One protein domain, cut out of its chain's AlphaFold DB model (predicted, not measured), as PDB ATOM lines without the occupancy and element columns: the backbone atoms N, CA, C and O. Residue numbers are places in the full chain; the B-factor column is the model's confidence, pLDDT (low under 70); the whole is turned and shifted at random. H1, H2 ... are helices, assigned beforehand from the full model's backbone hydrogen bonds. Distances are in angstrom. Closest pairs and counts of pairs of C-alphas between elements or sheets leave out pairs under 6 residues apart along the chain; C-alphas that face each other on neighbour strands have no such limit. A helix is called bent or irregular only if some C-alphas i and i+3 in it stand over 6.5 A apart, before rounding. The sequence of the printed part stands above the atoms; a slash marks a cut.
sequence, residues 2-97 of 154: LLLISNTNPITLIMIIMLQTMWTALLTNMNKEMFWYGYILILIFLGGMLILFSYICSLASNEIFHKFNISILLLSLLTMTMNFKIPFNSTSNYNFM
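AT A GLANCE: This is residues 2 to 97 of the 154 residues of the protein "NAHD dehydrogenase subunit 6" of Scolopendra dehaani (UniProt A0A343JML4). Three helices lie side by side in a loose, nearly flat row, with H1 in the middle, H2 on one side of it and H3 on the other. H1 and H2 make a helical hairpin, the link from H2 to H3 goes round the other end of the row, and the tail after H3 sticks out with residues 87 to 93. The printed part has 96 residues with three named helices, in the order H1, H2, H3, and no named strand; the class is all helix. The whole is loose, with a radius of gyration of the C-alphas of 17.0 A, and its C-alphas span 55 by 28 by 14 A, an outline that is only just flat.

IN THESE COORDINATES: Begin at Leu 2, whose C-alpha is at (163.984, 117.857, 185.392), and go along residues 2 to 9 to C-alpha 10 at (165.021, 131.250, 178.873). There H1 begins; it holds residues 10 to 29 and measures 28.9 A from first to last C-alpha. H2 holds residues 32 to 59, the longest helix with 28 residues, and measures 41.4 A. It is irregular: C-alphas 33 and 36 are 8.0 A apart, and its line is a rough one. H3 holds residues 70 to 83 and measures 20.8 A; find its last C-alpha, 83, at (159.095, 103.829, 179.527).

HOW THE PARTS SIT: Look first at H1 and H2, a helical hairpin joined by a tight link of 2 residues. They touch, with 23 pairs of C-alphas within 8 A, and their closest C-alphas are those of Asn 29 and Phe 35, 5.0 A apart. They run opposite ways at a shallow tilt of 10 degrees, centre to centre 9.3 A. H1 and H3 also touch, with 5 pairs of C-alphas within 8 A; the closest C-alphas are those of Gln 20 and Leu 77, 7.5 A apart. These two run the same way at a shallow tilt of 26 degrees, centre to centre 11.9 A. H2 and H3 are apart, and a short link of 10 residues joins them. In H1 every O i to N i+4 pair is within hydrogen-bond range; in H2 21 of 24 are, and in H3 9 of 10.

THE WHOLE: The two C-alphas farthest apart are those of Ser 61 and Asn 93, 55.5 A. The printed part has no cut, and neither link between helices is long. After H3, residues 84 to 97 hold no named element; of them, residues 87 to 93 stand free. The mean pLDDT of the printed part is 73.2; 31 residues are under 70, namely 2 to 8, 32 to 33, 60 to 67 and 84 to 97.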
ATOM      1  N   LEU A   2     163.488 116.946 184.340       54.12
ATOM      2  CA  LEU A   2     163.984 117.857 185.392       54.12
ATOM      3  C   LEU A   2     165.478 118.234 185.261       54.12
ATOM      4  O   LEU A   2     165.852 119.371 185.519       54.12
ATOM      5  N   LEU A   3     166.316 117.309 184.777       57.72
ATOM      6  CA  LEU A   3     167.760 117.522 184.582       57.72
ATOM      7  C   LEU A   3     168.122 118.608 183.548       57.72
ATOM      8  O   LEU A   3     169.258 119.063 183.531       57.72
ATOM      9  N   LEU A   4     167.186 119.020 182.686       62.06
ATOM     10  CA  LEU A   4     167.429 120.043 181.658       62.06
ATOM     11  C   LEU A   4     167.218 121.476 182.174       62.06
ATOM     12  O   LEU A   4     167.708 122.418 181.561       62.06
ATOM     13  N   ILE A   5     166.485 121.645 183.279       64.75
ATOM     14  CA  ILE A   5     165.947 122.952 183.687       64.75
ATOM     15  C   ILE A   5     166.953 123.756 184.521       64.75
ATOM     16  O   ILE A   5     166.844 124.975 184.590       64.75
ATOM     17  N   SER A   6     167.957 123.116 185.126       55.78
ATOM     18  CA  SER A   6     168.722 123.764 186.194       55.78
ATOM     19  C   SER A   6     169.650 124.901 185.753       55.78
ATOM     20  O   SER A   6     169.926 125.739 186.595       55.78
ATOM     21  N   ASN A   7     170.098 124.995 184.488       54.12
ATOM     22  CA  ASN A   7     171.181 125.927 184.108       54.12
ATOM     23  C   ASN A   7     171.077 126.525 182.684       54.12
ATOM     24  O   ASN A   7     172.085 126.595 181.979       54.12
ATOM     25  N   THR A   8     169.892 126.908 182.195       67.25
ATOM     26  CA  THR A   8     169.758 127.361 180.792       67.25
ATOM     27  C   THR A   8     169.059 128.713 180.648       67.25
ATOM     28  O   THR A   8     168.138 129.032 181.396       67.25
ATOM     29  N   ASN A   9     169.499 129.506 179.663       74.62
ATOM     30  CA  ASN A   9     168.843 130.751 179.258       74.62
ATOM     31  C   ASN A   9     167.363 130.480 178.914       74.62
ATOM     32  O   ASN A   9     167.038 129.409 178.384       74.62
ATOM     33  N   PRO A  10     166.452 131.444 179.126       79.06
ATOM     34  CA  PRO A  10     165.021 131.250 178.873       79.06
ATOM     35  C   PRO A  10     164.740 130.821 177.427       79.06
ATOM     36  O   PRO A  10     163.902 129.961 177.179       79.06
ATOM     37  N   ILE A  11     165.509 131.344 176.468       78.50
ATOM     38  CA  ILE A  11     165.380 130.968 175.060       78.50
ATOM     39  C   ILE A  11     165.803 129.511 174.800       78.50
ATOM     40  O   ILE A  11     165.134 128.794 174.060       78.50
ATOM     41  N   THR A  12     166.857 129.021 175.463       78.25
ATOM     42  CA  THR A  12     167.284 127.616 175.360       78.25
ATOM     43  C   THR A  12     166.290 126.674 176.028       78.25
ATOM     44  O   THR A  12     166.062 125.579 175.515       78.25
ATOM     45  N   LEU A  13     165.629 127.115 177.102       78.88
ATOM     46  CA  LEU A  13     164.562 126.356 177.744       78.88
ATOM     47  C   LEU A  13     163.378 126.130 176.788       78.88
ATOM     48  O   LEU A  13     162.908 125.001 176.662       78.88
ATOM     49  N   ILE A  14     162.942 127.163 176.058       81.69
ATOM     50  CA  ILE A  14     161.864 127.048 175.054       81.69
ATOM     51  C   ILE A  14     162.243 126.049 173.957       81.69
ATOM     52  O   ILE A  14     161.431 125.200 173.589       81.69
ATOM     53  N   MET A  15     163.485 126.108 173.468       77.81
ATOM     54  CA  MET A  15     163.966 125.194 172.426       77.81
ATOM     55  C   MET A  15     163.980 123.732 172.899       77.81
ATOM     56  O   MET A  15     163.574 122.838 172.153       77.81
ATOM     57  N   ILE A  16     164.382 123.479 174.150       80.38
ATOM     58  CA  ILE A  16     164.338 122.139 174.758       80.38
ATOM     59  C   ILE A  16     162.892 121.643 174.873       80.38
ATOM     60  O   ILE A  16     162.612 120.493 174.529       80.38
ATOM     61  N   ILE A  17     161.974 122.499 175.335       81.44
ATOM     62  CA  ILE A  17     160.561 122.142 175.514       81.44
ATOM     63  C   ILE A  17     159.926 121.782 174.170       81.44
ATOM     64  O   ILE A  17     159.302 120.727 174.070       81.44
ATOM     65  N   MET A  18     160.140 122.590 173.126       80.94
ATOM     66  CA  MET A  18     159.629 122.309 171.778       80.94
ATOM     67  C   MET A  18     160.060 120.922 171.289       80.94
ATOM     68  O   MET A  18     159.219 120.091 170.934       80.94
ATOM     69  N   LEU A  19     161.362 120.630 171.336       82.69
ATOM     70  CA  LEU A  19     161.883 119.353 170.851       82.69
ATOM     71  C   LEU A  19     161.366 118.177 171.690       82.69
ATOM     72  O   LEU A  19     160.948 117.164 171.130       82.69
ATOM     73  N   GLN A  20     161.310 118.318 173.016       80.31
ATOM     74  CA  GLN A  20     160.786 117.269 173.890       80.31
ATOM     75  C   GLN A  20     159.291 117.005 173.642       80.31
ATOM     76  O   GLN A  20     158.890 115.843 173.587       80.31
ATOM     77  N   THR A  21     158.475 118.048 173.450       83.44
ATOM     78  CA  THR A  21     157.035 117.887 173.180       83.44
ATOM     79  C   THR A  21     156.766 117.174 171.856       83.44
ATOM     80  O   THR A  21     155.886 116.313 171.790       83.44
ATOM     81  N   MET A  22     157.584 117.440 170.831       85.81
ATOM     82  CA  MET A  22     157.499 116.725 169.559       85.81
ATOM     83  C   MET A  22     157.816 115.234 169.736       85.81
ATOM     84  O   MET A  22     157.080 114.376 169.250       85.81
ATOM     85  N   TRP A  23     158.863 114.912 170.502       83.69
ATOM     86  CA  TRP A  23     159.205 113.528 170.841       83.69
ATOM     87  C   TRP A  23     158.094 112.822 171.624       83.69
ATOM     88  O   TRP A  23     157.768 111.674 171.321       83.69
ATOM     89  N   THR A  24     157.465 113.492 172.593       83.69
ATOM     90  CA  THR A  24     156.342 112.899 173.335       83.69
ATOM     91  C   THR A  24     155.117 112.669 172.457       83.69
ATOM     92  O   THR A  24     154.479 111.626 172.585       83.69
ATOM     93  N   ALA A  25     154.809 113.582 171.532       85.06
ATOM     94  CA  ALA A  25     153.667 113.419 170.640       85.06
ATOM     95  C   ALA A  25     153.852 112.242 169.669       85.06
ATOM     96  O   ALA A  25     152.924 111.459 169.446       85.06
ATOM     97  N   LEU A  26     155.072 112.064 169.151       82.44
ATOM     98  CA  LEU A  26     155.429 110.903 168.334       82.44
ATOM     99  C   LEU A  26     155.247 109.590 169.108       82.44
ATOM    100  O   LEU A  26     154.676 108.649 168.561       82.44
ATOM    101  N   LEU A  27     155.650 109.540 170.381       80.94
ATOM    102  CA  LEU A  27     155.447 108.359 171.227       80.94
ATOM    103  C   LEU A  27     153.959 108.075 171.477       80.94
ATOM    104  O   LEU A  27     153.534 106.926 171.385       80.94
ATOM    105  N   THR A  28     153.137 109.102 171.717       78.50
ATOM    106  CA  THR A  28     151.685 108.909 171.892       78.50
ATOM    107  C   THR A  28     150.984 108.436 170.619       78.50
ATOM    108  O   THR A  28     150.048 107.644 170.706       78.50
ATOM    109  N   ASN A  29     151.466 108.844 169.440       78.69
ATOM    110  CA  ASN A  29     150.916 108.401 168.156       78.69
ATOM    111  C   ASN A  29     151.197 106.926 167.842       78.69
ATOM    112  O   ASN A  29     150.500 106.349 167.010       78.69
ATOM    113  N   MET A  30     152.183 106.299 168.491       73.94
ATOM    114  CA  MET A  30     152.428 104.862 168.318       73.94
ATOM    115  C   MET A  30     151.284 104.003 168.885       73.94
ATOM    116  O   MET A  30     151.092 102.870 168.440       73.94
ATOM    117  N   ASN A  31     150.470 104.552 169.793       70.50
ATOM    118  CA  ASN A  31     149.294 103.880 170.338       70.50
ATOM    119  C   ASN A  31     148.059 104.174 169.479       70.50
ATOM    120  O   ASN A  31     147.498 105.269 169.530       70.50
ATOM    121  N   LYS A  32     147.597 103.170 168.720       64.62
ATOM    122  CA  LYS A  32     146.460 103.300 167.787       64.62
ATOM    123  C   LYS A  32     145.162 103.784 168.451       64.62
ATOM    124  O   LYS A  32     144.384 104.480 167.811       64.62
ATOM    125  N   GLU A  33     144.950 103.458 169.723       67.12
ATOM    126  CA  GLU A  33     143.756 103.853 170.489       67.12
ATOM    127  C   GLU A  33     143.704 105.347 170.816       67.12
ATOM    128  O   GLU A  33     142.629 105.934 170.878       67.12
ATOM    129  N   MET A  34     144.865 105.982 170.985       70.12
ATOM    130  CA  MET A  34     144.974 107.374 171.429       70.12
ATOM    131  C   MET A  34     145.530 108.286 170.331       70.12
ATOM    132  O   MET A  34     146.009 109.383 170.613       70.12
ATOM    133  N   PHE A  35     145.435 107.870 169.062       73.81
ATOM    134  CA  PHE A  35     145.957 108.640 167.928       73.81
ATOM    135  C   PHE A  35     145.379 110.064 167.869       73.81
ATOM    136  O   PHE A  35     146.101 111.040 167.675       73.81
ATOM    137  N   TRP A  36     144.073 110.203 168.103       79.19
ATOM    138  CA  TRP A  36     143.411 111.510 168.109       79.19
ATOM    139  C   TRP A  36     143.957 112.439 169.202       79.19
ATOM    140  O   TRP A  36     144.074 113.646 168.997       79.19
ATOM    141  N   TYR A  37     144.357 111.874 170.341       77.81
ATOM    142  CA  TYR A  37     144.963 112.628 171.433       77.81
ATOM    143  C   TYR A  37     146.377 113.118 171.078       77.81
ATOM    144  O   TYR A  37     146.701 114.279 171.329       77.81
ATOM    145  N   GLY A  38     147.192 112.285 170.418       83.69
ATOM    146  CA  GLY A  38     148.513 112.684 169.913       83.69
ATOM    147  C   GLY A  38     148.445 113.817 168.880       83.69
ATOM    148  O   GLY A  38     149.255 114.747 168.917       83.69
ATOM    149  N   TYR A  39     147.427 113.802 168.012       85.88
ATOM    150  CA  TYR A  39     147.166 114.885 167.058       85.88
ATOM    151  C   TYR A  39     146.799 116.211 167.749       85.88
ATOM    152  O   TYR A  39     147.377 117.256 167.437       85.88
ATOM    153  N   ILE A  40     145.882 116.175 168.724       89.44
ATOM    154  CA  ILE A  40     145.467 117.368 169.482       89.44
ATOM    155  C   ILE A  40     146.649 117.963 170.265       89.44
ATOM    156  O   ILE A  40     146.817 119.185 170.286       89.44
ATOM    157  N   LEU A  41     147.502 117.121 170.858       86.38
ATOM    158  CA  LEU A  41     148.710 117.565 171.558       86.38
ATOM    159  C   LEU A  41     149.644 118.368 170.644       86.38
ATOM    160  O   LEU A  41     150.080 119.450 171.033       86.38
ATOM    161  N   ILE A  42     149.912 117.889 169.424       84.94
ATOM    162  CA  ILE A  42     150.752 118.624 168.464       84.94
ATOM    163  C   ILE A  42     150.171 120.006 168.167       84.94
ATOM    164  O   ILE A  42     150.908 120.986 168.231       84.94
ATOM    165  N   LEU A  43     148.866 120.113 167.903       86.38
ATOM    166  CA  LEU A  43     148.231 121.389 167.554       86.38
ATOM    167  C   LEU A  43     148.322 122.430 168.674       86.38
ATOM    168  O   LEU A  43     148.660 123.589 168.421       86.38
ATOM    169  N   ILE A  44     148.040 122.025 169.912       89.88
ATOM    170  CA  ILE A  44     148.027 122.948 171.054       89.88
ATOM    171  C   ILE A  44     149.447 123.412 171.385       89.88
ATOM    172  O   ILE A  44     149.655 124.599 171.643       89.88
ATOM    173  N   PHE A  45     150.434 122.513 171.343       83.69
ATOM    174  CA  PHE A  45     151.817 122.885 171.632       83.69
ATOM    175  C   PHE A  45     152.421 123.768 170.541       83.69
ATOM    176  O   PHE A  45     153.059 124.764 170.879       83.69
ATOM    177  N   LEU A  46     152.172 123.483 169.258       83.44
ATOM    178  CA  LEU A  46     152.643 124.344 168.167       83.44
ATOM    179  C   LEU A  46     152.016 125.742 168.258       83.44
ATOM    180  O   LEU A  46     152.734 126.733 168.184       83.44
ATOM    181  N   GLY A  47     150.704 125.844 168.495       86.94
ATOM    182  CA  GLY A  47     150.035 127.140 168.636       86.94
ATOM    183  C   GLY A  47     150.475 127.921 169.881       86.94
ATOM    184  O   GLY A  47     150.861 129.085 169.788       86.94
ATOM    185  N   GLY A  48     150.448 127.280 171.052       85.12
ATOM    186  CA  GLY A  48     150.724 127.934 172.333       85.12
ATOM    187  C   GLY A  48     152.187 128.334 172.516       85.12
ATOM    188  O   GLY A  48     152.477 129.424 173.014       85.12
ATOM    189  N   MET A  49     153.125 127.492 172.076       83.31
ATOM    190  CA  MET A  49     154.551 127.773 172.248       83.31
ATOM    191  C   MET A  49     155.070 128.824 171.259       83.31
ATOM    192  O   MET A  49     156.019 129.529 171.593       83.31
ATOM    193  N   LEU A  50     154.434 129.007 170.093       80.38
ATOM    194  CA  LEU A  50     154.774 130.106 169.176       80.38
ATOM    195  C   LEU A  50     154.477 131.486 169.786       80.38
ATOM    196  O   LEU A  50     155.267 132.415 169.625       80.38
ATOM    197  N   ILE A  51     153.371 131.615 170.522       86.94
ATOM    198  CA  ILE A  51     152.997 132.865 171.205       86.94
ATOM    199  C   ILE A  51     153.963 133.154 172.363       86.94
ATOM    200  O   ILE A  51     154.379 134.291 172.573       86.94
ATOM    201  N   LEU A  52     154.366 132.121 173.106       81.19
ATOM    202  CA  LEU A  52     155.349 132.266 174.182       81.19
ATOM    203  C   LEU A  52     156.748 132.607 173.637       81.19
ATOM    204  O   LEU A  52     157.462 133.422 174.225       81.19
ATOM    205  N   PHE A  53     157.117 132.042 172.484       78.19
ATOM    206  CA  PHE A  53     158.350 132.377 171.777       78.19
ATOM    207  C   PHE A  53     158.379 133.846 171.335       78.19
ATOM    208  O   PHE A  53     159.367 134.530 171.595       78.19
ATOM    209  N   SER A  54     157.297 134.364 170.739       81.31
ATOM    210  CA  SER A  54     157.250 135.771 170.314       81.31
ATOM    211  C   SER A  54     157.384 136.733 171.497       81.31
ATOM    212  O   SER A  54     158.101 137.731 171.400       81.31
ATOM    213  N   TYR A  55     156.780 136.394 172.639       86.69
ATOM    214  CA  TYR A  55     156.926 137.170 173.866       86.69
ATOM    215  C   TYR A  55     158.380 137.201 174.351       86.69
ATOM    216  O   TYR A  55     158.932 138.278 174.580       86.69
ATOM    217  N   ILE A  56     159.036 136.043 174.464       80.88
ATOM    218  CA  ILE A  56     160.390 135.972 175.032       80.88
ATOM    219  C   ILE A  56     161.434 136.560 174.075       80.88
ATOM    220  O   ILE A  56     162.327 137.267 174.536       80.88
ATOM    221  N   CYS A  57     161.292 136.386 172.757       76.06
ATOM    222  CA  CYS A  57     162.143 137.075 171.780       76.06
ATOM    223  C   CYS A  57     161.999 138.601 171.833       76.06
ATOM    224  O   CYS A  57     162.978 139.299 171.592       76.06
ATOM    225  N   SER A  58     160.813 139.127 172.163       81.44
ATOM    226  CA  SER A  58     160.612 140.576 172.311       81.44
ATOM    227  C   SER A  58     161.220 141.160 173.592       81.44
ATOM    228  O   SER A  58     161.494 142.357 173.640       81.44
ATOM    229  N   LEU A  59     161.435 140.329 174.620       74.06
ATOM    230  CA  LEU A  59     162.031 140.744 175.895       74.06
ATOM    231  C   LEU A  59     163.531 140.463 176.002       74.06
ATOM    232  O   LEU A  59     164.192 141.068 176.844       74.06
ATOM    233  N   ALA A  60     164.061 139.517 175.229       68.75
ATOM    234  CA  ALA A  60     165.427 139.058 175.416       68.75
ATOM    235  C   ALA A  60     166.446 140.144 175.029       68.75
ATOM    236  O   ALA A  60     166.557 140.536 173.867       68.75
ATOM    237  N   SER A  61     167.251 140.569 176.008       55.78
ATOM    238  CA  SER A  61     168.604 141.060 175.756       55.78
ATOM    239  C   SER A  61     169.380 139.957 175.032       55.78
ATOM    240  O   SER A  61     169.202 138.770 175.303       55.78
ATOM    241  N   ASN A  62     170.219 140.338 174.072       61.91
ATOM    242  CA  ASN A  62     170.935 139.430 173.177       61.91
ATOM    243  C   ASN A  62     172.095 138.706 173.905       61.91
ATOM    244  O   ASN A  62     173.260 138.836 173.529       61.91
ATOM    245  N   GLU A  63     171.804 138.013 175.007       65.75
ATOM    246  CA  GLU A  63     172.799 137.342 175.838       65.75
ATOM    247  C   GLU A  63     173.358 136.107 175.131       65.75
ATOM    248  O   GLU A  63     172.632 135.266 174.596       65.75
ATOM    249  N   ILE A  64     174.689 136.018 175.124       62.19
ATOM    250  CA  ILE A  64     175.436 134.959 174.452       62.19
ATOM    251  C   ILE A  64     175.030 133.611 175.052       62.19
ATOM    252  O   ILE A  64     175.076 133.392 176.262       62.19
ATOM    253  N   PHE A  65     174.620 132.699 174.174       63.16
ATOM    254  CA  PHE A  65     174.148 131.371 174.534       63.16
ATOM    255  C   PHE A  65     175.224 130.589 175.298       63.16
ATOM    256  O   PHE A  65     176.293 130.292 174.759       63.16
ATOM    257  N   HIS A  66     174.924 130.214 176.543       63.81
ATOM    258  CA  HIS A  66     175.782 129.314 177.307       63.81
ATOM    259  C   HIS A  66     175.758 127.903 176.696       63.81
ATOM    260  O   HIS A  66     174.763 127.467 176.111       63.81
ATOM    261  N   LYS A  67     176.880 127.185 176.819       65.38
ATOM    262  CA  LYS A  67     177.131 125.901 176.151       65.38
ATOM    263  C   LYS A  67     176.023 124.881 176.445       65.38
ATOM    264  O   LYS A  67     175.793 124.510 177.594       65.38
ATOM    265  N   PHE A  68     175.361 124.423 175.386       71.25
ATOM    266  CA  PHE A  68     174.287 123.442 175.456       71.25
ATOM    267  C   PHE A  68     174.849 122.016 175.577       71.25
ATOM    268  O   PHE A  68     175.582 121.552 174.701       71.25
ATOM    269  N   ASN A  69     174.488 121.297 176.645       75.31
ATOM    270  CA  ASN A  69     174.888 119.901 176.831       75.31
ATOM    271  C   ASN A  69     173.927 118.946 176.110       75.31
ATOM    272  O   ASN A  69     172.932 118.478 176.668       75.31
ATOM    273  N   ILE A  70     174.288 118.598 174.876       76.00
ATOM    274  CA  ILE A  70     173.553 117.661 174.009       76.00
ATOM    275  C   ILE A  70     173.400 116.276 174.662       76.00
ATOM    276  O   ILE A  70     172.369 115.626 174.501       76.00
ATOM    277  N   SER A  71     174.384 115.835 175.453       76.19
ATOM    278  CA  SER A  71     174.364 114.535 176.138       76.19
ATOM    279  C   SER A  71     173.198 114.391 177.121       76.19
ATOM    280  O   SER A  71     172.560 113.341 177.174       76.19
ATOM    281  N   ILE A  72     172.873 115.455 177.860       76.69
ATOM    282  CA  ILE A  72     171.767 115.467 178.826       76.69
ATOM    283  C   ILE A  72     170.420 115.431 178.099       76.69
ATOM    284  O   ILE A  72     169.498 114.741 178.544       76.69
ATOM    285  N   LEU A  73     170.313 116.111 176.952       78.19
ATOM    286  CA  LEU A  73     169.114 116.041 176.120       78.19
ATOM    287  C   LEU A  73     168.910 114.626 175.563       78.19
ATOM    288  O   LEU A  73     167.818 114.078 175.707       78.19
ATOM    289  N   LEU A  74     169.955 113.998 175.019       78.44
ATOM    290  CA  LEU A  74     169.879 112.626 174.502       78.44
ATOM    291  C   LEU A  74     169.522 111.611 175.594       78.44
ATOM    292  O   LEU A  74     168.658 110.762 175.375       78.44
ATOM    293  N   LEU A  75     170.107 111.735 176.790       77.94
ATOM    294  CA  LEU A  75     169.754 110.881 177.926       77.94
ATOM    295  C   LEU A  75     168.274 111.032 178.295       77.94
ATOM    296  O   LEU A  75     167.584 110.040 178.527       77.94
ATOM    297  N   SER A  76     167.759 112.263 178.294       79.06
ATOM    298  CA  SER A  76     166.349 112.509 178.598       79.06
ATOM    299  C   SER A  76     165.408 111.858 177.577       79.06
ATOM    300  O   SER A  76     164.399 111.272 177.972       79.06
ATOM    301  N   LEU A  77     165.763 111.884 176.289       80.12
ATOM    302  CA  LEU A  77     164.976 111.250 175.233       80.12
ATOM    303  C   LEU A  77     164.985 109.725 175.377       80.12
ATOM    304  O   LEU A  77     163.928 109.102 175.320       80.12
ATOM    305  N   LEU A  78     166.147 109.134 175.666       78.06
ATOM    306  CA  LEU A  78     166.278 107.692 175.893       78.06
ATOM    307  C   LEU A  78     165.461 107.210 177.099       78.06
ATOM    308  O   LEU A  78     164.828 106.159 177.034       78.06
ATOM    309  N   THR A  79     165.414 107.979 178.192       76.06
ATOM    310  CA  THR A  79     164.572 107.601 179.344       76.06
ATOM    311  C   THR A  79     163.082 107.591 179.002       76.06
ATOM    312  O   THR A  79     162.345 106.754 179.517       76.06
ATOM    313  N   MET A  80     162.635 108.474 178.104       76.44
ATOM    314  CA  MET A  80     161.233 108.525 177.689       76.44
ATOM    315  C   MET A  80     160.864 107.332 176.809       76.44
ATOM    316  O   MET A  80     159.810 106.739 177.016       76.44
ATOM    317  N   THR A  81     161.732 106.931 175.878       76.06
ATOM    318  CA  THR A  81     161.456 105.787 174.994       76.06
ATOM    319  C   THR A  81     161.442 104.455 175.745       76.06
ATOM    320  O   THR A  81     160.621 103.593 175.443       76.06
ATOM    321  N   MET A  82     162.287 104.292 176.769       72.44
ATOM    322  CA  MET A  82     162.326 103.072 177.586       72.44
ATOM    323  C   MET A  82     161.037 102.835 178.382       72.44
ATOM    324  O   MET A  82     160.638 101.686 178.574       72.44
ATOM    325  N   ASN A  83     160.364 103.909 178.801       70.25
ATOM    326  CA  ASN A  83     159.095 103.829 179.527       70.25
ATOM    327  C   ASN A  83     157.908 103.470 178.619       70.25
ATOM    328  O   ASN A  83     156.873 103.037 179.112       70.25
ATOM    329  N   PHE A  84     158.060 103.597 177.297       66.75
ATOM    330  CA  PHE A  84     157.037 103.254 176.305       66.75
ATOM    331  C   PHE A  84     157.050 101.772 175.900       66.75
ATOM    332  O   PHE A  84     156.523 101.412 174.848       66.75
ATOM    333  N   LYS A  85     157.604 100.878 176.730       60.44
ATOM    334  CA  LYS A  85     157.380  99.434 176.579       60.44
ATOM    335  C   LYS A  85     155.915  99.112 176.878       60.44
ATOM    336  O   LYS A  85     155.565  98.689 177.976       60.44
ATOM    337  N   ILE A  86     155.059  99.324 175.888       60.25
ATOM    338  CA  ILE A  86     153.688  98.831 175.903       60.25
ATOM    339  C   ILE A  86     153.770  97.311 175.721       60.25
ATOM    340  O   ILE A  86     154.467  96.849 174.808       60.25
ATOM    341  N   PRO A  87     153.090  96.509 176.556       57.84
ATOM    342  CA  PRO A  87     152.945  95.091 176.288       57.84
ATOM    343  C   PRO A  87     152.158  94.943 174.983       57.84
ATOM    344  O   PRO A  87     150.944  95.109 174.945       57.84
ATOM    345  N   PHE A  88     152.858  94.607 173.900       52.75
ATOM    346  CA  PHE A  88     152.271  94.346 172.578       52.75
ATOM    347  C   PHE A  88     151.371  93.091 172.553       52.75
ATOM    348  O   PHE A  88     150.835  92.729 171.512       52.75
ATOM    349  N   ASN A  89     151.183  92.445 173.708       50.75
ATOM    350  CA  ASN A  89     150.284  91.323 173.925       50.75
ATOM    351  C   ASN A  89     149.117  91.747 174.820       50.75
ATOM    352  O   ASN A  89     149.028  91.373 175.986       50.75
ATOM    353  N   SER A  90     148.186  92.507 174.262       47.56
ATOM    354  CA  SER A  90     146.793  92.367 174.675       47.56
ATOM    355  C   SER A  90     145.914  92.611 173.463       47.56
ATOM    356  O   SER A  90     145.590  93.734 173.095       47.56
ATOM    357  N   THR A  91     145.521  91.514 172.822       49.84
ATOM    358  CA  THR A  91     144.299  91.434 172.022       49.84
ATOM    359  C   THR A  91     143.089  91.611 172.942       49.84
ATOM    360  O   THR A  91     142.245  90.726 173.063       49.84
ATOM    361  N   SER A  92     143.015  92.717 173.670       52.16
ATOM    362  CA  SER A  92     141.739  93.183 174.180       52.16
ATOM    363  C   SER A  92     141.094  93.910 173.021       52.16
ATOM    364  O   SER A  92     141.687  94.803 172.420       52.16
ATOM    365  N   ASN A  93     139.881  93.489 172.678       52.12
ATOM    366  CA  ASN A  93     138.970  94.302 171.895       52.12
ATOM    367  C   ASN A  93     138.716  95.575 172.702       52.12
ATOM    368  O   ASN A  93     137.763  95.666 173.476       52.12
ATOM    369  N   TYR A  94     139.616  96.539 172.562       55.31
ATOM    370  CA  TYR A  94     139.387  97.904 172.965       55.31
ATOM    371  C   TYR A  94     138.338  98.411 171.992       55.31
ATOM    372  O   TYR A  94     138.635  98.875 170.892       55.31
ATOM    373  N   ASN A  95     137.076  98.200 172.364       54.09
ATOM    374  CA  ASN A  95     135.965  98.850 171.709       54.09
ATOM    375  C   ASN A  95     136.306 100.329 171.720       54.09
ATOM    376  O   ASN A  95     136.382 100.930 172.792       54.09
ATOM    377  N   PHE A  96     136.555 100.874 170.529       59.59
ATOM    378  CA  PHE A  96     136.655 102.303 170.308       59.59
ATOM    379  C   PHE A  96     135.437 102.911 170.991       59.59
ATOM    380  O   PHE A  96     134.305 102.733 170.533       59.59
ATOM    381  N   MET A  97     135.657 103.513 172.160       57.97
ATOM    382  CA  MET A  97     134.594 104.158 172.903       57.97
ATOM    383  C   MET A  97     134.145 105.287 171.998       57.97
ATOM    384  O   MET A  97     134.890 106.237 171.758       57.97
TER     385      MET A  97